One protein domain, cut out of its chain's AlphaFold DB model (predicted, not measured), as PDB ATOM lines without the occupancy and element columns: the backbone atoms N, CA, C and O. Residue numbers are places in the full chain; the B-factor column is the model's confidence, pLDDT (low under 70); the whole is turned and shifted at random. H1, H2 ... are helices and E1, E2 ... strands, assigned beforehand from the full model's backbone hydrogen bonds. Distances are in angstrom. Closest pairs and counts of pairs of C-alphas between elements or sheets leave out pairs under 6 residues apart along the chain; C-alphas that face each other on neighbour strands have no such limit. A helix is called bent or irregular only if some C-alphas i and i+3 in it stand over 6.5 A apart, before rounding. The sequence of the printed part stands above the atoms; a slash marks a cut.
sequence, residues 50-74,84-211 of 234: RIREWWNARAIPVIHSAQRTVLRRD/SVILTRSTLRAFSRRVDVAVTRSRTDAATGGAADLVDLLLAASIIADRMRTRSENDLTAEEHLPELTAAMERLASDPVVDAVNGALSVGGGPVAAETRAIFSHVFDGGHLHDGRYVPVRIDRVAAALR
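Overview. This is residues 50 to 74 and 84 to 211 of the 234 residues of an uncharacterized protein of Labedella gwakjiensis (UniProt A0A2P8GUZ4). The small strand hairpin of E1 and E2 lies at one end of a helical body whose core is H3, with H2, H4, H5, H6 and H7 packed round it. The bent helix H1 runs nearly straight over the outside, its second arm H1b crossing H2, and residues 134 to 140 stick out as a loop. The printed part has 153 residues, with seven named helices and two named strands in the order H1 H2 H3 H4 H5 H6 E1 E2 H7, the strands antiparallel, and is mostly helix. It is compact, with a radius of gyration of the C-alphas of 15.3 A and spans of 47 by 32 by 29 A.

Along the chain. E1 is residues 192 to 194, beginning at C-alpha (109.846, 122.649, 138.781), and E2 residues 197 to 199. H6 is residues 178 to 188, H5 159 to 170 and H7 203 to 210, ending at C-alpha (119.881, 114.965, 124.089). H3, residues 114 to 133, is 28.5 A long, and H2, residues 89 to 108, 29.3 A. H4, residues 140 to 156, is 24.9 A long and irregular, with C-alphas 141 and 144 7.4 A apart; it has a kink of 53 degrees near residue 147. H1, residues 50 to 70, starts at C-alpha (124.615, 132.015, 136.063); by its hydrogen bonds it was assigned as one helix, but it is bent, with C-alphas 57 and 60 6.6 A apart, giving arms H1a, 50 to 57, and H1b, 60 to 70.

Arrangement. In the hairpin E1 and E2, N 194 and O 197 are 2.8 A apart and N 199 and O 192 2.9 A, within hydrogen-bond range. The closest C-alphas of H6 and E1, Ser 185 and His 192, are 5.9 A apart; those of H5 and E2, Ser 170 and Tyr 198, also 5.9 A. The hub H3 touches H6 at a steep tilt of 45 degrees, closest at Leu 123 and Phe 184, 6.7 A. H3 touches H7 at Ser 126 and Leu 210, 5.2 A, and H5 at Ala 115 and Val 165, 5.6 A. H2, H3 and H4 form an up and down bundle, each running against the one before; H3 and H4 only just touch, with 3 pairs of C-alphas within 8 A. H1b touches H2 about perpendicular, at 83 degrees, closest at Ala 66 and Ala 94, 5.3 A. H1a is close to H6 but not clearly touching, at Ile 51 and Ile 183, 7.1 A. Every O i to N i+4 pair is within hydrogen-bond range in H1a, H2, H3, H5, H6 and H7, against 5 of 7 in H1b and 9 of 13 in H4.

Size, cuts and confidence. The two C-alphas farthest apart, those of Arg 73 and Asp 195, are 50.9 A apart. Residues 75 to 83 are not printed, and C-alphas 74 and 84 are 21.5 A apart across the cut. Of the links printed whole, none is long. The mean pLDDT of the printed part is 73.8; 53 residues are under 70, among them 50 to 74 and 134 to 145.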
ATOM      1  N   ARG A  50     124.933 133.059 135.083       52.50
ATOM      2  CA  ARG A  50     124.615 132.015 136.063       52.50
ATOM      3  C   ARG A  50     124.760 130.595 135.519       52.50
ATOM      4  O   ARG A  50     125.250 129.724 136.222       52.50
ATOM      5  N   ILE A  51     124.387 130.347 134.260       48.97
ATOM      6  CA  ILE A  51     124.549 129.018 133.649       48.97
ATOM      7  C   ILE A  51     126.032 128.748 133.381       48.97
ATOM      8  O   ILE A  51     126.494 127.632 133.596       48.97
ATOM      9  N   ARG A  52     126.801 129.775 132.991       50.91
ATOM     10  CA  ARG A  52     128.260 129.681 132.826       50.91
ATOM     11  C   ARG A  52     128.978 129.433 134.156       50.91
ATOM     12  O   ARG A  52     129.880 128.602 134.209       50.91
ATOM     13  N   GLU A  53     128.574 130.110 135.227       56.09
ATOM     14  CA  GLU A  53     129.105 129.901 136.580       56.09
ATOM     15  C   GLU A  53     128.765 128.506 137.107       56.09
ATOM     16  O   GLU A  53     129.664 127.780 137.529       56.09
ATOM     17  N   TRP A  54     127.504 128.080 136.992       61.72
ATOM     18  CA  TRP A  54     127.076 126.724 137.336       61.72
ATOM     19  C   TRP A  54     127.837 125.665 136.524       61.72
ATOM     20  O   TRP A  54     128.302 124.663 137.071       61.72
ATOM     21  N   TRP A  55     128.028 125.911 135.225       59.94
ATOM     22  CA  TRP A  55     128.794 125.043 134.335       59.94
ATOM     23  C   TRP A  55     130.245 124.904 134.797       59.94
ATOM     24  O   TRP A  55     130.728 123.786 134.989       59.94
ATOM     25  N   ASN A  56     130.921 126.026 135.040       57.38
ATOM     26  CA  ASN A  56     132.303 126.045 135.511       57.38
ATOM     27  C   ASN A  56     132.455 125.410 136.898       57.38
ATOM     28  O   ASN A  56     133.444 124.729 137.155       57.38
ATOM     29  N   ALA A  57     131.475 125.601 137.781       58.47
ATOM     30  CA  ALA A  57     131.522 125.111 139.151       58.47
ATOM     31  C   ALA A  57     131.126 123.633 139.295       58.47
ATOM     32  O   ALA A  57     131.562 122.984 140.245       58.47
ATOM     33  N   ARG A  58     130.292 123.090 138.397       60.06
ATOM     34  CA  ARG A  58     129.656 121.774 138.591       60.06
ATOM     35  C   ARG A  58     129.856 120.819 137.422       60.06
ATOM     36  O   ARG A  58     130.274 119.683 137.629       60.06
ATOM     37  N   ALA A  59     129.650 121.280 136.192       58.12
ATOM     38  CA  ALA A  59     129.785 120.429 135.013       58.12
ATOM     39  C   ALA A  59     131.249 120.215 134.602       58.12
ATOM     40  O   ALA A  59     131.652 119.077 134.358       58.12
ATOM     41  N   ILE A  60     132.074 121.271 134.591       58.69
ATOM     42  CA  ILE A  60     133.508 121.164 134.285       58.69
ATOM     43  C   ILE A  60     134.207 120.207 135.262       58.69
ATOM     44  O   ILE A  60     134.893 119.314 134.774       58.69
ATOM     45  N   PRO A  61     134.010 120.265 136.594       59.09
ATOM     46  CA  PRO A  61     134.594 119.293 137.518       59.09
ATOM     47  C   PRO A  61     134.074 117.870 137.324       59.09
ATOM     48  O   PRO A  61     134.840 116.922 137.469       59.09
ATOM     49  N   VAL A  62     132.803 117.680 136.962       55.94
ATOM     50  CA  VAL A  62     132.254 116.354 136.624       55.94
ATOM     51  C   VAL A  62     132.950 115.770 135.389       55.94
ATOM     52  O   VAL A  62     133.283 114.585 135.362       55.94
ATOM     53  N   ILE A  63     133.250 116.615 134.405       54.66
ATOM     54  CA  ILE A  63     133.958 116.246 133.179       54.66
ATOM     55  C   ILE A  63     135.470 116.043 133.440       54.66
ATOM     56  O   ILE A  63     136.052 115.047 133.001       54.66
ATOM     57  N   HIS A  64     136.109 116.932 134.206       52.94
ATOM     58  CA  HIS A  64     137.539 116.892 134.541       52.94
ATOM     59  C   HIS A  64     137.897 115.816 135.565       52.94
ATOM     60  O   HIS A  64     138.966 115.223 135.467       52.94
ATOM     61  N   SER A  65     137.042 115.527 136.547       51.38
ATOM     62  CA  SER A  65     137.266 114.417 137.485       51.38
ATOM     63  C   SER A  65     137.258 113.084 136.744       51.38
ATOM     64  O   SER A  65     138.123 112.245 136.984       51.38
ATOM     65  N   ALA A  66     136.374 112.934 135.756       46.00
ATOM     66  CA  ALA A  66     136.356 111.778 134.874       46.00
ATOM     67  C   ALA A  66     137.636 111.683 134.013       46.00
ATOM     68  O   ALA A  66     138.126 110.579 133.771       46.00
ATOM     69  N   GLN A  67     138.238 112.815 133.619       41.06
ATOM     70  CA  GLN A  67     139.582 112.840 133.027       41.06
ATOM     71  C   GLN A  67     140.679 112.473 134.035       41.06
ATOM     72  O   GLN A  67     141.516 111.640 133.712       41.06
ATOM     73  N   ARG A  68     140.684 113.036 135.250       45.47
ATOM     74  CA  ARG A  68     141.742 112.846 136.264       45.47
ATOM     75  C   ARG A  68     141.775 111.421 136.832       45.47
ATOM     76  O   ARG A  68     142.841 110.917 137.164       45.47
ATOM     77  N   THR A  69     140.636 110.729 136.891       44.41
ATOM     78  CA  THR A  69     140.586 109.300 137.254       44.41
ATOM     79  C   THR A  69     141.158 108.397 136.151       44.41
ATOM     80  O   THR A  69     141.630 107.301 136.440       44.41
ATOM     81  N   VAL A  70     141.157 108.849 134.891       37.44
ATOM     82  CA  VAL A  70     141.674 108.094 133.732       37.44
ATOM     83  C   VAL A  70     143.122 108.475 133.399       37.44
ATOM     84  O   VAL A  70     143.912 107.623 132.999       37.44
ATOM     85  N   LEU A  71     143.489 109.737 133.602       36.22
ATOM     86  CA  LEU A  71     144.826 110.287 133.440       36.22
ATOM     87  C   LEU A  71     145.464 110.402 134.825       36.22
ATOM     88  O   LEU A  71     145.477 111.462 135.445       36.22
ATOM     89  N   ARG A  72     146.020 109.294 135.321       41.97
ATOM     90  CA  ARG A  72     147.053 109.341 136.366       41.97
ATOM     91  C   ARG A  72     148.306 109.995 135.761       41.97
ATOM     92  O   ARG A  72     149.229 109.295 135.349       41.97
ATOM     93  N   ARG A  73     148.314 111.322 135.627       33.72
ATOM     94  CA  ARG A  73     149.534 112.117 135.453       33.72
ATOM     95  C   ARG A  73     149.274 113.600 135.687       33.72
ATOM     96  O   ARG A  73     148.258 114.136 135.256       33.72
ATOM     97  N   ASP A  74     150.208 114.176 136.421       42.03
ATOM     98  CA  ASP A  74     150.275 115.536 136.929       42.03
ATOM     99  C   ASP A  74     150.212 116.604 135.834       42.03
ATOM    100  O   ASP A  74     150.960 116.526 134.864       42.03
ATOM    101  N   SER A  84     135.556 127.019 127.074       41.31
ATOM    102  CA  SER A  84     135.188 126.214 125.928       41.31
ATOM    103  C   SER A  84     135.344 124.745 126.313       41.31
ATOM    104  O   SER A  84     136.419 124.269 126.670       41.31
ATOM    105  N   VAL A  85     134.237 124.005 126.300       50.22
ATOM    106  CA  VAL A  85     134.271 122.554 126.481       50.22
ATOM    107  C   VAL A  85     135.071 121.980 125.321       50.22
ATOM    108  O   VAL A  85     134.549 121.854 124.211       50.22
ATOM    109  N   ILE A  86     136.332 121.622 125.562       54.50
ATOM    110  CA  ILE A  86     137.100 120.857 124.588       54.50
ATOM    111  C   ILE A  86     136.517 119.442 124.601       54.50
ATOM    112  O   ILE A  86     136.867 118.580 125.413       54.50
ATOM    113  N   LEU A  87     135.555 119.222 123.708       63.44
ATOM    114  CA  LEU A  87     134.978 117.921 123.395       63.44
ATOM    115  C   LEU A  87     136.047 117.077 122.689       63.44
ATOM    116  O   LEU A  87     136.044 116.939 121.466       63.44
ATOM    117  N   THR A  88     136.999 116.571 123.472       66.62
ATOM    118  CA  THR A  88     137.997 115.599 123.026       66.62
ATOM    119  C   THR A  88     137.443 114.180 123.129       66.62
ATOM    120  O   THR A  88     136.519 113.900 123.899       66.62
ATOM    121  N   ARG A  89     138.085 113.244 122.426       67.50
ATOM    122  CA  ARG A  89     137.842 111.801 122.555       67.50
ATOM    123  C   ARG A  89     137.858 111.319 124.010       67.50
ATOM    124  O   ARG A  89     136.980 110.562 124.420       67.50
ATOM    125  N   SER A  90     138.849 111.739 124.800       66.94
ATOM    126  CA  SER A  90     138.970 111.299 126.196       66.94
ATOM    127  C   SER A  90     137.820 111.835 127.050       66.94
ATOM    128  O   SER A  90     137.290 111.093 127.877       66.94
ATOM    129  N   THR A  91     137.379 113.067 126.787       68.75
ATOM    130  CA  THR A  91     136.240 113.713 127.446       68.75
ATOM    131  C   THR A  91     134.928 112.968 127.175       68.75
ATOM    132  O   THR A  91     134.215 112.625 128.118       68.75
ATOM    133  N   LEU A  92     134.626 112.652 125.909       75.31
ATOM    134  CA  LEU A  92     133.382 111.963 125.523       75.31
ATOM    135  C   LEU A  92     133.298 110.539 126.091       75.31
ATOM    136  O   LEU A  92     132.255 110.117 126.594       75.31
ATOM    137  N   ARG A  93     134.417 109.810 126.086       76.38
ATOM    138  CA  ARG A  93     134.501 108.463 126.667       76.38
ATOM    139  C   ARG A  93     134.408 108.475 128.196       76.38
ATOM    140  O   ARG A  93     133.897 107.545 128.819       76.38
ATOM    141  N   ALA A  94     134.961 109.500 128.838       75.88
ATOM    142  CA  ALA A  94     134.867 109.663 130.285       75.88
ATOM    143  C   ALA A  94     133.429 110.009 130.711       75.88
ATOM    144  O   ALA A  94     132.919 109.427 131.668       75.88
ATOM    145  N   PHE A  95     132.757 110.874 129.946       81.50
ATOM    146  CA  PHE A  95     131.339 111.179 130.115       81.50
ATOM    147  C   PHE A  95     130.464 109.924 129.982       81.50
ATOM    148  O   PHE A  95     129.713 109.614 130.905       81.50
ATOM    149  N   SER A  96     130.620 109.155 128.898       83.25
ATOM    150  CA  SER A  96     129.817 107.947 128.638       83.25
ATOM    151  C   SER A  96     129.940 106.914 129.766       83.25
ATOM    152  O   SER A  96     128.940 106.415 130.274       83.25
ATOM    153  N   ARG A  97     131.155 106.690 130.284       82.00
ATOM    154  CA  ARG A  97     131.362 105.825 131.459       82.00
ATOM    155  C   ARG A  97     130.716 106.361 132.733       82.00
ATOM    156  O   ARG A  97     130.226 105.582 133.547       82.00
ATOM    157  N   ARG A  98     130.717 107.681 132.938       81.00
ATOM    158  CA  ARG A  98     130.067 108.277 134.109       81.00
ATOM    159  C   ARG A  98     128.549 108.130 134.044       81.00
ATOM    160  O   ARG A  98     127.943 107.895 135.087       81.00
ATOM    161  N   VAL A  99     127.959 108.191 132.849       86.56
ATOM    162  CA  VAL A  99     126.547 107.848 132.633       86.56
ATOM    163  C   VAL A  99     126.267 106.420 133.091       86.56
ATOM    164  O   VAL A  99     125.367 106.218 133.899       86.56
ATOM    165  N   ASP A 100     127.067 105.443 132.664       85.62
ATOM    166  CA  ASP A 100     126.851 104.041 133.048       85.62
ATOM    167  C   ASP A 100     126.924 103.827 134.565       85.62
ATOM    168  O   ASP A 100     126.069 103.150 135.148       85.62
ATOM    169  N   VAL A 101     127.906 104.450 135.224       85.75
ATOM    170  CA  VAL A 101     128.051 104.389 136.685       85.75
ATOM    171  C   VAL A 101     126.863 105.048 137.384       85.75
ATOM    172  O   VAL A 101     126.299 104.453 138.301       85.75
ATOM    173  N   ALA A 102     126.454 106.246 136.960       85.50
ATOM    174  CA  ALA A 102     125.353 106.973 137.587       85.50
ATOM    175  C   ALA A 102     124.011 106.255 137.401       85.50
ATOM    176  O   ALA A 102     123.250 106.116 138.357       85.50
ATOM    177  N   VAL A 103     123.747 105.723 136.205       86.81
ATOM    178  CA  VAL A 103     122.534 104.946 135.919       86.81
ATOM    179  C   VAL A 103     122.514 103.668 136.751       86.81
ATOM    180  O   VAL A 103     121.499 103.367 137.373       86.81
ATOM    181  N   THR A 104     123.635 102.950 136.847       86.12
ATOM    182  CA  THR A 104     123.728 101.750 137.693       86.12
ATOM    183  C   THR A 104     123.499 102.093 139.164       86.12
ATOM    184  O   THR A 104     122.665 101.471 139.817       86.12
ATOM    185  N   ARG A 105     124.165 103.138 139.667       81.00
ATOM    186  CA  ARG A 105     124.037 103.596 141.054       81.00
ATOM    187  C   ARG A 105     122.622 104.056 141.388       81.00
ATOM    188  O   ARG A 105     122.138 103.787 142.478       81.00
ATOM    189  N   SER A 106     121.936 104.717 140.456       80.19
ATOM    190  CA  SER A 106     120.551 105.155 140.660       80.19
ATOM    191  C   SER A 106     119.576 103.988 140.853       80.19
ATOM    192  O   SER A 106     118.575 104.142 141.545       80.19
ATOM    193  N   ARG A 107     119.890 102.811 140.290       77.69
ATOM    194  CA  ARG A 107     119.084 101.591 140.434       77.69
ATOM    195  C   ARG A 107     119.342 100.868 141.753       77.69
ATOM    196  O   ARG A 107     118.446 100.190 142.240       77.69
ATOM    197  N   THR A 108     120.550 100.981 142.307       72.81
ATOM    198  CA  THR A 108     120.935 100.299 143.552       72.81
ATOM    199  C   THR A 108     120.713 101.163 144.793       72.81
ATOM    200  O   THR A 108     120.294 100.639 145.816       72.81
ATOM    201  N   ASP A 109     120.922 102.480 144.690       61.66
ATOM    202  CA  ASP A 109     120.906 103.441 145.802       61.66
ATOM    203  C   ASP A 109     120.000 104.649 145.495       61.66
ATOM    204  O   ASP A 109     120.425 105.812 145.528       61.66
ATOM    205  N   ALA A 110     118.727 104.394 145.181       53.09
ATOM    206  CA  ALA A 110     117.755 105.441 144.838       53.09
ATOM    207  C   ALA A 110     117.578 106.508 145.945       53.09
ATOM    208  O   ALA A 110     117.206 107.645 145.657       53.09
ATOM    209  N   ALA A 111     117.882 106.173 147.206       49.81
ATOM    210  CA  ALA A 111     117.623 107.015 148.375       49.81
ATOM    211  C   ALA A 111     118.716 108.059 148.708       49.81
ATOM    212  O   ALA A 111     118.439 108.981 149.470       49.81
ATOM    213  N   THR A 112     119.942 107.957 148.173       50.28
ATOM    214  CA  THR A 112     121.117 108.653 148.766       50.28
ATOM    215  C   THR A 112     121.918 109.561 147.828       50.28
ATOM    216  O   THR A 112     122.974 110.055 148.216       50.28
ATOM    217  N   GLY A 113     121.424 109.853 146.621       56.53
ATOM    218  CA  GLY A 113     121.993 110.921 145.777       56.53
ATOM    219  C   GLY A 113     122.369 110.533 144.348       56.53
ATOM    220  O   GLY A 113     122.727 111.417 143.574       56.53
ATOM    221  N   GLY A 114     122.215 109.264 143.947       70.00
ATOM    222  CA  GLY A 114     122.447 108.843 142.557       70.00
ATOM    223  C   GLY A 114     121.560 109.582 141.544       70.00
ATOM    224  O   GLY A 114     121.978 109.843 140.423       70.00
ATOM    225  N   ALA A 115     120.362 110.002 141.955       78.94
ATOM    226  CA  ALA A 115     119.468 110.788 141.113       78.94
ATOM    227  C   ALA A 115     119.906 112.258 140.941       78.94
ATOM    228  O   ALA A 115     119.624 112.854 139.907       78.94
ATOM    229  N   ALA A 116     120.641 112.841 141.897       82.06
ATOM    230  CA  ALA A 116     121.211 114.181 141.729       82.06
ATOM    231  C   ALA A 116     122.356 114.172 140.702       82.06
ATOM    232  O   ALA A 116     122.424 115.063 139.857       82.06
ATOM    233  N   ASP A 117     123.184 113.118 140.709       82.62
ATOM    234  CA  ASP A 117     124.203 112.895 139.674       82.62
ATOM    235  C   ASP A 117     123.566 112.796 138.273       82.62
ATOM    236  O   ASP A 117     124.123 113.309 137.303       82.62
ATOM    237  N   LEU A 118     122.383 112.177 138.154       88.75
ATOM    238  CA  LEU A 118     121.642 112.092 136.889       88.75
ATOM    239  C   LEU A 118     121.124 113.456 136.408       88.75
ATOM    240  O   LEU A 118     121.164 113.717 135.207       88.75
ATOM    241  N   VAL A 119     120.692 114.343 137.311       88.38
ATOM    242  CA  VAL A 119     120.303 115.725 136.962       88.38
ATOM    243  C   VAL A 119     121.491 116.488 136.377       88.38
ATOM    244  O   VAL A 119     121.373 117.088 135.306       88.38
ATOM    245  N   ASP A 120     122.646 116.425 137.042       83.81
ATOM    246  CA  ASP A 120     123.866 117.093 136.580       83.81
ATOM    247  C   ASP A 120     124.344 116.505 135.234       83.81
ATOM    248  O   ASP A 120     124.736 117.248 134.330       83.81
ATOM    249  N   LEU A 121     124.249 115.181 135.053       86.94
ATOM    250  CA  LEU A 121     124.594 114.508 133.798       86.94
ATOM    251  C   LEU A 121     123.640 114.841 132.651       86.94
ATOM    252  O   LEU A 121     124.116 115.003 131.534       86.94
ATOM    253  N   LEU A 122     122.334 114.973 132.891       89.44
ATOM    254  CA  LEU A 122     121.372 115.399 131.870       89.44
ATOM    255  C   LEU A 122     121.650 116.827 131.391       89.44
ATOM    256  O   LEU A 122     121.630 117.097 130.190       89.44
ATOM    257  N   LEU A 123     121.978 117.739 132.307       84.38
ATOM    258  CA  LEU A 123     122.386 119.096 131.949       84.38
ATOM    259  C   LEU A 123     123.698 119.097 131.149       84.38
ATOM    260  O   LEU A 123     123.770 119.732 130.094       84.38
ATOM    261  N   ALA A 124     124.697 118.320 131.579       80.38
ATOM    262  CA  ALA A 124     125.934 118.118 130.820       80.38
ATOM    263  C   ALA A 124     125.681 117.531 129.426       80.38
ATOM    264  O   ALA A 124     126.232 118.021 128.439       80.38
ATOM    265  N   ALA A 125     124.800 116.537 129.333       85.12
ATOM    266  CA  ALA A 125     124.390 115.897 128.094       85.12
ATOM    267  C   ALA A 125     123.757 116.896 127.124       85.12
ATOM    268  O   ALA A 125     124.120 116.924 125.951       85.12
ATOM    269  N   SER A 126     122.863 117.757 127.619       81.75
ATOM    270  CA  SER A 126     122.188 118.765 126.798       81.75
ATOM    271  C   SER A 126     123.180 119.741 126.150       81.75
ATOM    272  O   SER A 126     123.057 120.063 124.969       81.75
ATOM    273  N   ILE A 127     124.226 120.131 126.886       74.88
ATOM    274  CA  ILE A 127     125.276 121.033 126.405       74.88
ATOM    275  C   ILE A 127     126.217 120.322 125.432       74.88
ATOM    276  O   ILE A 127     126.578 120.897 124.407       74.88
ATOM    277  N   ILE A 128     126.585 119.063 125.696       74.75
ATOM    278  CA  ILE A 128     127.356 118.253 124.741       74.75
ATOM    279  C   ILE A 128     126.572 118.104 123.431       74.75
ATOM    280  O   ILE A 128     127.134 118.320 122.358       74.75
ATOM    281  N   ALA A 129     125.277 117.784 123.504       80.19
ATOM    282  CA  ALA A 129     124.415 117.633 122.338       80.19
ATOM    283  C   ALA A 129     124.274 118.947 121.554       80.19
ATOM    284  O   ALA A 129     124.378 118.935 120.328       80.19
ATOM    285  N   ASP A 130     124.107 120.083 122.235       74.31
ATOM    286  CA  ASP A 130     124.066 121.407 121.605       74.31
ATOM    287  C   ASP A 130     125.380 121.745 120.886       74.31
ATOM    288  O   ASP A 130     125.387 122.052 119.692       74.31
ATOM    289  N   ARG A 131     126.519 121.561 121.562       72.12
ATOM    290  CA  ARG A 131     127.843 121.788 120.969       72.12
ATOM    291  C   ARG A 131     128.094 120.905 119.755       72.12
ATOM    292  O   ARG A 131     128.629 121.398 118.767       72.12
ATOM    293  N   MET A 132     127.669 119.642 119.799       72.25
ATOM    294  CA  MET A 132     127.759 118.726 118.662       72.25
ATOM    295  C   MET A 132     126.907 119.186 117.471       72.25
ATOM    296  O   MET A 132     127.377 119.081 116.344       72.25
ATOM    297  N   ARG A 133     125.710 119.752 117.693       72.81
ATOM    298  CA  ARG A 133     124.878 120.323 116.613       72.81
ATOM    299  C   ARG A 133     125.493 121.571 115.988       72.81
ATOM    300  O   ARG A 133     125.319 121.807 114.800       72.81
ATOM    301  N   THR A 134     126.173 122.384 116.793       67.12
ATOM    302  CA  THR A 134     126.814 123.628 116.330       67.12
ATOM    303  C   THR A 134     128.208 123.418 115.735       67.12
ATOM    304  O   THR A 134     128.820 124.375 115.262       67.12
ATOM    305  N   ARG A 135     128.739 122.189 115.770       64.69
ATOM    306  CA  ARG A 135     130.065 121.870 115.240       64.69
ATOM    307  C   ARG A 135     129.999 121.700 113.722       64.69
ATOM    308  O   ARG A 135     129.148 120.973 113.222       64.69
ATOM    309  N   SER A 136     130.914 122.336 112.995       52.31
ATOM    310  CA  SER A 136     131.034 122.149 111.545       52.31
ATOM    311  C   SER A 136     131.492 120.725 111.201       52.31
ATOM    312  O   SER A 136     132.366 120.180 111.875       52.31
ATOM    313  N   GLU A 137     130.955 120.162 110.113       53.00
ATOM    314  CA  GLU A 137     131.187 118.786 109.619       53.00
ATOM    315  C   GLU A 137     132.669 118.404 109.412       53.00
ATOM    316  O   GLU A 137     133.004 117.227 109.348       53.00
ATOM    317  N   ASN A 138     133.574 119.385 109.361       46.06
ATOM    318  CA  ASN A 138     135.005 119.183 109.120       46.06
ATOM    319  C   ASN A 138     135.819 118.736 110.351       46.06
ATOM    320  O   ASN A 138     137.024 118.522 110.225       46.06
ATOM    321  N   ASP A 139     135.214 118.587 111.534       53.47
ATOM    322  CA  ASP A 139     135.919 118.105 112.731       53.47
ATOM    323  C   ASP A 139     135.768 116.579 112.908       53.47
ATOM    324  O   ASP A 139     135.044 116.074 113.770       53.47
ATOM    325  N   LEU A 140     136.471 115.844 112.042       47.06
ATOM    326  CA  LEU A 140     136.450 114.378 111.895       47.06
ATOM    327  C   LEU A 140     136.950 113.596 113.129       47.06
ATOM    328  O   LEU A 140     136.857 112.370 113.171       47.06
ATOM    329  N   THR A 141     137.471 114.263 114.165       52.94
ATOM    330  CA  THR A 141     138.050 113.585 115.343       52.94
ATOM    331  C   THR A 141     137.014 113.040 116.338       52.94
ATOM    332  O   THR A 141     137.364 112.242 117.211       52.94
ATOM    333  N   ALA A 142     135.736 113.412 116.202       53.75
ATOM    334  CA  ALA A 142     134.650 112.968 117.083       53.75
ATOM    335  C   ALA A 142     133.907 111.703 116.599       53.75
ATOM    336  O   ALA A 142     133.139 111.126 117.370       53.75
ATOM    337  N   GLU A 143     134.116 111.250 115.357       60.75
ATOM    338  CA  GLU A 143     133.253 110.238 114.726       60.75
ATOM    339  C   GLU A 143     133.348 108.834 115.337       60.75
ATOM    340  O   GLU A 143     132.335 108.145 115.433       60.75
ATOM    341  N   GLU A 144     134.529 108.417 115.801       66.56
ATOM    342  CA  GLU A 144     134.751 107.066 116.346       66.56
ATOM    343  C   GLU A 144     133.975 106.819 117.656       66.56
ATOM    344  O   GLU A 144     133.610 105.689 117.963       66.56
ATOM    345  N   HIS A 145     133.681 107.880 118.419       68.50
ATOM    346  CA  HIS A 145     133.011 107.796 119.729       68.50
ATOM    347  C   HIS A 145     131.546 108.219 119.669       68.50
ATOM    348  O   HIS A 145     130.852 108.163 120.683       68.50
ATOM    349  N   LEU A 146     131.054 108.609 118.488       77.62
ATOM    350  CA  LEU A 146     129.643 108.926 118.283       77.62
ATOM    351  C   LEU A 146     128.711 107.776 118.680       77.62
ATOM    352  O   LEU A 146     127.706 108.076 119.321       77.62
ATOM    353  N   PRO A 147     128.995 106.492 118.377       83.19
ATOM    354  CA  PRO A 147     128.119 105.402 118.801       83.19
ATOM    355  C   PRO A 147     128.056 105.255 120.326       83.19
ATOM    356  O   PRO A 147     126.969 105.115 120.880       83.19
ATOM    357  N   GLU A 148     129.201 105.348 121.015       82.25
ATOM    358  CA  GLU A 148     129.276 105.258 122.483       82.25
ATOM    359  C   GLU A 148     128.552 106.440 123.145       82.25
ATOM    360  O   GLU A 148     127.740 106.247 124.049       82.25
ATOM    361  N   LEU A 149     128.774 107.657 122.637       84.12
ATOM    362  CA  LEU A 149     128.090 108.857 123.107       84.12
ATOM    363  C   LEU A 149     126.580 108.782 122.854       84.12
ATOM    364  O   LEU A 149     125.802 109.116 123.741       84.12
ATOM    365  N   THR A 150     126.159 108.335 121.671       87.38
ATOM    366  CA  THR A 150     124.736 108.185 121.325       87.38
ATOM    367  C   THR A 150     124.069 107.182 122.258       87.38
ATOM    368  O   THR A 150     123.036 107.498 122.840       87.38
ATOM    369  N   ALA A 151     124.705 106.036 122.513       89.81
ATOM    370  CA  ALA A 151     124.199 105.049 123.463       89.81
ATOM    371  C   ALA A 151     124.102 105.608 124.894       89.81
ATOM    372  O   ALA A 151     123.145 105.316 125.612       89.81
ATOM    373  N   ALA A 152     125.062 106.436 125.324       89.00
ATOM    374  CA  ALA A 152     124.996 107.112 126.617       89.00
ATOM    375  C   ALA A 152     123.834 108.125 126.682       89.00
ATOM    376  O   ALA A 152     123.117 108.176 127.682       89.00
ATOM    377  N   MET A 153     123.609 108.891 125.610       91.25
ATOM    378  CA  MET A 153     122.497 109.845 125.496       91.25
ATOM    379  C   MET A 153     121.138 109.138 125.520       91.25
ATOM    380  O   MET A 153     120.247 109.546 126.260       91.25
ATOM    381  N   GLU A 154     120.989 108.042 124.775       92.31
ATOM    382  CA  GLU A 154     119.781 107.206 124.775       92.31
ATOM    383  C   GLU A 154     119.520 106.591 126.152       92.31
ATOM    384  O   GLU A 154     118.386 106.559 126.625       92.31
ATOM    385  N   ARG A 155     120.578 106.153 126.843       92.81
ATOM    386  CA  ARG A 155     120.466 105.609 128.198       92.81
ATOM    387  C   ARG A 155     120.013 106.667 129.205       92.81
ATOM    388  O   ARG A 155     119.185 106.358 130.061       92.81
ATOM    389  N   LEU A 156     120.518 107.898 129.100       91.38
ATOM    390  CA  LEU A 156     120.038 109.032 129.897       91.38
ATOM    391  C   LEU A 156     118.583 109.398 129.572       91.38
ATOM    392  O   LEU A 156     117.842 109.791 130.466       91.38
ATOM    393  N   ALA A 157     118.163 109.238 128.319       92.75
ATOM    394  CA  ALA A 157     116.799 109.488 127.863       92.75
ATOM    395  C   ALA A 157     115.859 108.276 128.035       92.75
ATOM    396  O   ALA A 157     114.905 108.138 127.276       92.75
ATOM    397  N   SER A 158     116.117 107.394 129.007       93.50
ATOM    398  CA  SER A 158     115.275 106.221 129.286       93.50
ATOM    399  C   SER A 158     114.271 106.479 130.412       93.50
ATOM    400  O   SER A 158     114.567 107.240 131.337       93.50
ATOM    401  N   ASP A 159     113.115 105.801 130.378       92.31
ATOM    402  CA  ASP A 159     112.057 105.960 131.393       92.31
ATOM    403  C   ASP A 159     112.582 105.822 132.835       92.31
ATOM    404  O   ASP A 159     112.342 106.728 133.634       92.31
ATOM    405  N   PRO A 160     113.404 104.806 133.187       90.38
ATOM    406  CA  PRO A 160     113.886 104.661 134.562       90.38
ATOM    407  C   PRO A 160     114.746 105.838 135.043       90.38
ATOM    408  O   PRO A 160     114.776 106.137 136.234       90.38
ATOM    409  N   VAL A 161     115.472 106.499 134.133       91.75
ATOM    410  CA  VAL A 161     116.287 107.676 134.464       91.75
ATOM    411  C   VAL A 161     115.397 108.900 134.655       91.75
ATOM    412  O   VAL A 161     115.578 109.636 135.624       91.75
ATOM    413  N   VAL A 162     114.421 109.100 133.767       92.00
ATOM    414  CA  VAL A 162     113.461 110.209 133.858       92.00
ATOM    415  C   VAL A 162     112.630 110.102 135.137       92.00
ATOM    416  O   VAL A 162     112.468 111.101 135.839       92.00
ATOM    417  N   ASP A 163     112.192 108.901 135.507       90.75
ATOM    418  CA  ASP A 163     111.461 108.654 136.752       90.75
ATOM    419  C   ASP A 163     112.317 108.940 137.990       90.75
ATOM    420  O   ASP A 163     111.868 109.626 138.913       90.75
ATOM    421  N   ALA A 164     113.577 108.490 138.002       89.06
ATOM    422  CA  ALA A 164     114.508 108.774 139.096       89.06
ATOM    423  C   ALA A 164     114.753 110.285 139.263       89.06
ATOM    424  O   ALA A 164     114.780 110.803 140.383       89.06
ATOM    425  N   VAL A 165     114.891 111.007 138.150       90.00
ATOM    426  CA  VAL A 165     115.051 112.466 138.130       90.00
ATOM    427  C   VAL A 165     113.784 113.168 138.612       90.00
ATOM    428  O   VAL A 165     113.870 114.074 139.443       90.00
ATOM    429  N   ASN A 166     112.608 112.726 138.167       90.81
ATOM    430  CA  ASN A 166     111.334 113.270 138.627       90.81
ATOM    431  C   ASN A 166     111.155 113.082 140.138       90.81
ATOM    432  O   ASN A 166     110.787 114.025 140.843       90.81
ATOM    433  N   GLY A 167     111.519 111.908 140.660       87.00
ATOM    434  CA  GLY A 167     111.583 111.652 142.096       87.00
ATOM    435  C   GLY A 167     112.483 112.655 142.822       87.00
ATOM    436  O   GLY A 167     112.037 113.318 143.759       87.00
ATOM    437  N   ALA A 168     113.714 112.853 142.346       85.69
ATOM    438  CA  ALA A 168     114.670 113.774 142.967       85.69
ATOM    439  C   ALA A 168     114.240 115.250 142.930       85.69
ATOM    440  O   ALA A 168     114.520 116.003 143.869       85.69
ATOM    441  N   LEU A 169     113.571 115.676 141.857       86.00
ATOM    442  CA  LEU A 169     113.128 117.058 141.666       86.00
ATOM    443  C   LEU A 169     111.801 117.363 142.374       86.00
ATOM    444  O   LEU A 169     111.587 118.509 142.774       86.00
ATOM    445  N   SER A 170     110.938 116.360 142.565       83.88
ATOM    446  CA  SER A 170     109.627 116.523 143.212       83.88
ATOM    447  C   SER A 170     109.715 116.837 144.711       83.88
ATOM    448  O   SER A 170     108.864 117.549 145.244       83.88
ATOM    449  N   VAL A 171     110.767 116.376 145.397       73.25
ATOM    450  CA  VAL A 171     110.958 116.620 146.833       73.25
ATOM    451  C   VAL A 171     111.561 118.011 147.048       73.25
ATOM    452  O   VAL A 171     112.737 118.259 146.747       73.25
ATOM    453  N   GLY A 172     110.760 118.949 147.560       62.09
ATOM    454  CA  GLY A 172     111.236 120.266 147.994       62.09
ATOM    455  C   GLY A 172     112.306 120.124 149.085       62.09
ATOM    456  O   GLY A 172     112.099 119.405 150.055       62.09
ATOM    457  N   GLY A 173     113.473 120.751 148.903       62.09
ATOM    458  CA  GLY A 173     114.613 120.619 149.829       62.09
ATOM    459  C   GLY A 173     115.468 119.353 149.657       62.09
ATOM    460  O   GLY A 173     116.376 119.124 150.448       62.09
ATOM    461  N   GLY A 174     115.203 118.537 148.629       69.31
ATOM    462  CA  GLY A 174     116.036 117.385 148.263       69.31
ATOM    463  C   GLY A 174     117.461 117.752 147.791       69.31
ATOM    464  O   GLY A 174     117.792 118.931 147.668       69.31
ATOM    465  N   PRO A 175     118.298 116.756 147.443       74.00
ATOM    466  CA  PRO A 175     119.744 116.919 147.207       74.00
ATOM    467  C   PRO A 175     120.113 117.810 146.006       74.00
ATOM    468  O   PRO A 175     121.268 118.208 145.856       74.00
ATOM    469  N   VAL A 176     119.148 118.134 145.143       79.75
ATOM    470  CA  VAL A 176     119.338 119.034 144.002       79.75
ATOM    471  C   VAL A 176     119.119 120.480 144.446       79.75
ATOM    472  O   VAL A 176     118.003 120.853 144.822       79.75
ATOM    473  N   ALA A 177     120.172 121.296 144.354       82.06
ATOM    474  CA  ALA A 177     120.140 122.719 144.688       82.06
ATOM    475  C   ALA A 177     119.088 123.481 143.864       82.06
ATOM    476  O   ALA A 177     118.895 123.195 142.682       82.06
ATOM    477  N   ALA A 178     118.440 124.483 144.469       80.56
ATOM    478  CA  ALA A 178     117.369 125.260 143.834       80.56
ATOM    479  C   ALA A 178     117.798 125.900 142.501       80.56
ATOM    480  O   ALA A 178     117.033 125.898 141.541       80.56
ATOM    481  N   GLU A 179     119.042 126.375 142.421       80.19
ATOM    482  CA  GLU A 179     119.625 126.902 141.186       80.19
ATOM    483  C   GLU A 179     119.690 125.845 140.074       80.19
ATOM    484  O   GLU A 179     119.195 126.085 138.974       80.19
ATOM    485  N   THR A 180     120.217 124.648 140.366       79.62
ATOM    486  CA  THR A 180     120.255 123.536 139.401       79.62
ATOM    487  C   THR A 180     118.849 123.186 138.915       79.62
ATOM    488  O   THR A 180     118.662 122.947 137.726       79.62
ATOM    489  N   ARG A 181     117.837 123.203 139.797       81.69
ATOM    490  CA  ARG A 181     116.436 122.946 139.408       81.69
ATOM    491  C   ARG A 181     115.902 124.005 138.449       81.69
ATOM    492  O   ARG A 181     115.244 123.657 137.475       81.69
ATOM    493  N   ALA A 182     116.201 125.279 138.698       80.81
ATOM    494  CA  ALA A 182     115.788 126.370 137.822       80.81
ATOM    495  C   ALA A 182     116.406 126.223 136.422       80.81
ATOM    496  O   ALA A 182     115.686 126.277 135.424       80.81
ATOM    497  N   ILE A 183     117.711 125.943 136.343       78.62
ATOM    498  CA  ILE A 183     118.402 125.691 135.068       78.62
ATOM    499  C   ILE A 183     117.809 124.461 134.371       78.62
ATOM    500  O   ILE A 183     117.466 124.524 133.193       78.62
ATOM    501  N   PHE A 184     117.621 123.363 135.105       84.94
ATOM    502  CA  PHE A 184     117.015 122.141 134.582       84.94
ATOM    503  C   PHE A 184     115.633 122.404 133.987       84.94
ATOM    504  O   PHE A 184     115.341 121.964 132.876       84.94
ATOM    505  N   SER A 185     114.805 123.177 134.688       85.75
ATOM    506  CA  SER A 185     113.464 123.501 134.215       85.75
ATOM    507  C   SER A 185     113.440 124.331 132.949       85.75
ATOM    508  O   SER A 185     112.596 124.099 132.086       85.75
ATOM    509  N   HIS A 186     114.408 125.229 132.798       82.75
ATOM    510  CA  HIS A 186     114.565 126.007 131.585       82.75
ATOM    511  C   HIS A 186     114.971 125.133 130.389       82.75
ATOM    512  O   HIS A 186     114.474 125.336 129.286       82.75
ATOM    513  N   VAL A 187     115.848 124.147 130.605       80.56
ATOM    514  CA  VAL A 187     116.359 123.273 129.535       80.56
ATOM    515  C   VAL A 187     115.334 122.220 129.107       80.56
ATOM    516  O   VAL A 187     115.206 121.940 127.916       80.56
ATOM    517  N   PHE A 188     114.613 121.624 130.059       85.31
ATOM    518  CA  PHE A 188     113.775 120.446 129.813       85.31
ATOM    519  C   PHE A 188     112.265 120.698 129.907       85.31
ATOM    520  O   PHE A 188     111.501 119.753 129.709       85.31
ATOM    521  N   ASP A 189     111.830 121.936 130.173       83.31
ATOM    522  CA  ASP A 189     110.408 122.317 130.228       83.31
ATOM    523  C   ASP A 189     109.621 121.472 131.262       83.31
ATOM    524  O   ASP A 189     108.541 120.950 130.995       83.31
ATOM    525  N   GLY A 190     110.215 121.263 132.446       85.38
ATOM    526  CA  GLY A 190     109.690 120.410 133.527       85.38
ATOM    527  C   GLY A 190     110.565 120.454 134.785       85.38
ATOM    528  O   GLY A 190     111.473 121.269 134.876       85.38
ATOM    529  N   GLY A 191     110.312 119.632 135.802       81.88
ATOM    530  CA  GLY A 191     111.207 119.531 136.963       81.88
ATOM    531  C   GLY A 191     111.141 120.696 137.961       81.88
ATOM    532  O   GLY A 191     112.053 120.862 138.771       81.88
ATOM    533  N   HIS A 192     110.073 121.493 137.914       81.50
ATOM    534  CA  HIS A 192     109.846 122.649 138.781       81.50
ATOM    535  C   HIS A 192     108.462 122.595 139.437       81.50
ATOM    536  O   HIS A 192     107.631 121.745 139.115       81.50
ATOM    537  N   LEU A 193     108.223 123.509 140.378       80.56
ATOM    538  CA  LEU A 193     106.905 123.730 140.963       80.56
ATOM    539  C   LEU A 193     106.199 124.865 140.211       80.56
ATOM    540  O   LEU A 193     106.765 125.946 140.062       80.56
ATOM    541  N   HIS A 194     104.964 124.627 139.780       78.06
ATOM    542  CA  HIS A 194     104.050 125.624 139.230       78.06
ATOM    543  C   HIS A 194     102.767 125.608 140.067       78.06
ATOM    544  O   HIS A 194     102.179 124.546 140.268       78.06
ATOM    545  N   ASP A 195     102.384 126.751 140.641       82.12
ATOM    546  CA  ASP A 195     101.259 126.872 141.587       82.12
ATOM    547  C   ASP A 195     101.280 125.830 142.722       82.12
ATOM    548  O   ASP A 195     100.274 125.218 143.083       82.12
ATOM    549  N   GLY A 196     102.473 125.578 143.273       78.94
ATOM    550  CA  GLY A 196     102.678 124.603 144.350       78.94
ATOM    551  C   GLY A 196     102.562 123.136 143.921       78.94
ATOM    552  O   GLY A 196     102.698 122.251 144.762       78.94
ATOM    553  N   ARG A 197     102.348 122.853 142.630       85.25
ATOM    554  CA  ARG A 197     102.311 121.498 142.071       85.25
ATOM    555  C   ARG A 197     103.572 121.208 141.279       85.25
ATOM    556  O   ARG A 197     104.066 122.049 140.535       85.25
ATOM    557  N   TYR A 198     104.082 119.995 141.428       87.00
ATOM    558  CA  TYR A 198     105.224 119.533 140.657       87.00
ATOM    559  C   TYR A 198     104.839 119.279 139.198       87.00
ATOM    560  O   TYR A 198     103.892 118.542 138.922       87.00
ATOM    561  N   VAL A 199     105.588 119.882 138.275       90.38
ATOM    562  CA  VAL A 199     105.487 119.637 136.836       90.38
ATOM    563  C   VAL A 199     106.544 118.595 136.460       90.38
ATOM    564  O   VAL A 199     107.739 118.894 136.558       90.38
ATOM    565  N   PRO A 200     106.155 117.376 136.045       91.06
ATOM    566  CA  PRO A 200     107.111 116.324 135.733       91.06
ATOM    567  C   PRO A 200     107.886 116.623 134.451       91.06
ATOM    568  O   PRO A 200     107.368 117.180 133.484       91.06
ATOM    569  N   VAL A 201     109.145 116.203 134.445       91.12
ATOM    570  CA  VAL A 201     109.985 116.142 133.252       91.12
ATOM    571  C   VAL A 201     109.462 115.029 132.354       91.12
ATOM    572  O   VAL A 201     109.166 113.928 132.826       91.12
ATOM    573  N   ARG A 202     109.365 115.305 131.053       90.75
ATOM    574  CA  ARG A 202     108.878 114.340 130.067       90.75
ATOM    575  C   ARG A 202     110.018 113.719 129.271       90.75
ATOM    576  O   ARG A 202     110.922 114.425 128.820       90.75
ATOM    577  N   ILE A 203     109.927 112.414 129.026       90.88
ATOM    578  CA  ILE A 203     110.941 111.665 128.274       90.88
ATOM    579  C   ILE A 203     111.149 112.200 126.853       90.88
ATOM    580  O   ILE A 203     112.284 112.295 126.399       90.88
ATOM    581  N   ASP A 204     110.094 112.645 126.166       89.94
ATOM    582  CA  ASP A 204     110.206 113.191 124.810       89.94
ATOM    583  C   ASP A 204     110.986 114.515 124.771       89.94
ATOM    584  O   ASP A 204     111.737 114.764 123.826       89.94
ATOM    585  N   ARG A 205     110.879 115.337 125.825       88.19
ATOM    586  CA  ARG A 205     111.681 116.561 125.973       88.19
ATOM    587  C   ARG A 205     113.145 116.241 126.225       88.19
ATOM    588  O   ARG A 205     114.012 116.846 125.596       88.19
ATOM    589  N   VAL A 206     113.417 115.261 127.086       88.94
ATOM    590  CA  VAL A 206     114.779 114.782 127.355       88.94
ATOM    591  C   VAL A 206     115.404 114.214 126.081       88.94
ATOM    592  O   VAL A 206     116.469 114.668 125.671       88.94
ATOM    593  N   ALA A 207     114.721 113.303 125.386       89.12
ATOM    594  CA  ALA A 207     115.206 112.716 124.139       89.12
ATOM    595  C   ALA A 207     115.474 113.776 123.056       89.12
ATOM    596  O   ALA A 207     116.503 113.728 122.379       89.12
ATOM    597  N   ALA A 208     114.596 114.774 122.914       86.75
ATOM    598  CA  ALA A 208     114.800 115.875 121.975       86.75
ATOM    599  C   ALA A 208     116.033 116.726 122.331       86.75
ATOM    600  O   ALA A 208     116.839 117.043 121.454       86.75
ATOM    601  N   ALA A 209     116.205 117.061 123.612       86.25
ATOM    602  CA  ALA A 209     117.324 117.865 124.098       86.25
ATOM    603  C   ALA A 209     118.673 117.132 124.017       86.25
ATOM    604  O   ALA A 209     119.700 117.778 123.807       86.25
ATOM    605  N   LEU A 210     118.678 115.803 124.139       88.06
ATOM    606  CA  LEU A 210     119.881 114.965 124.089       88.06
ATOM    607  C   LEU A 210     120.204 114.448 122.684       88.06
ATOM    608  O   LEU A 210     121.237 113.814 122.478       88.06
ATOM    609  N   ARG A 211     119.353 114.730 121.694       84.94
ATOM    610  CA  ARG A 211     119.568 114.272 120.324       84.94
ATOM    611  C   ARG A 211     120.861 114.853 119.753       84.94
ATOM    612  O   ARG A 211     120.977 116.070 119.553       84.94
TER     613      ARG A 211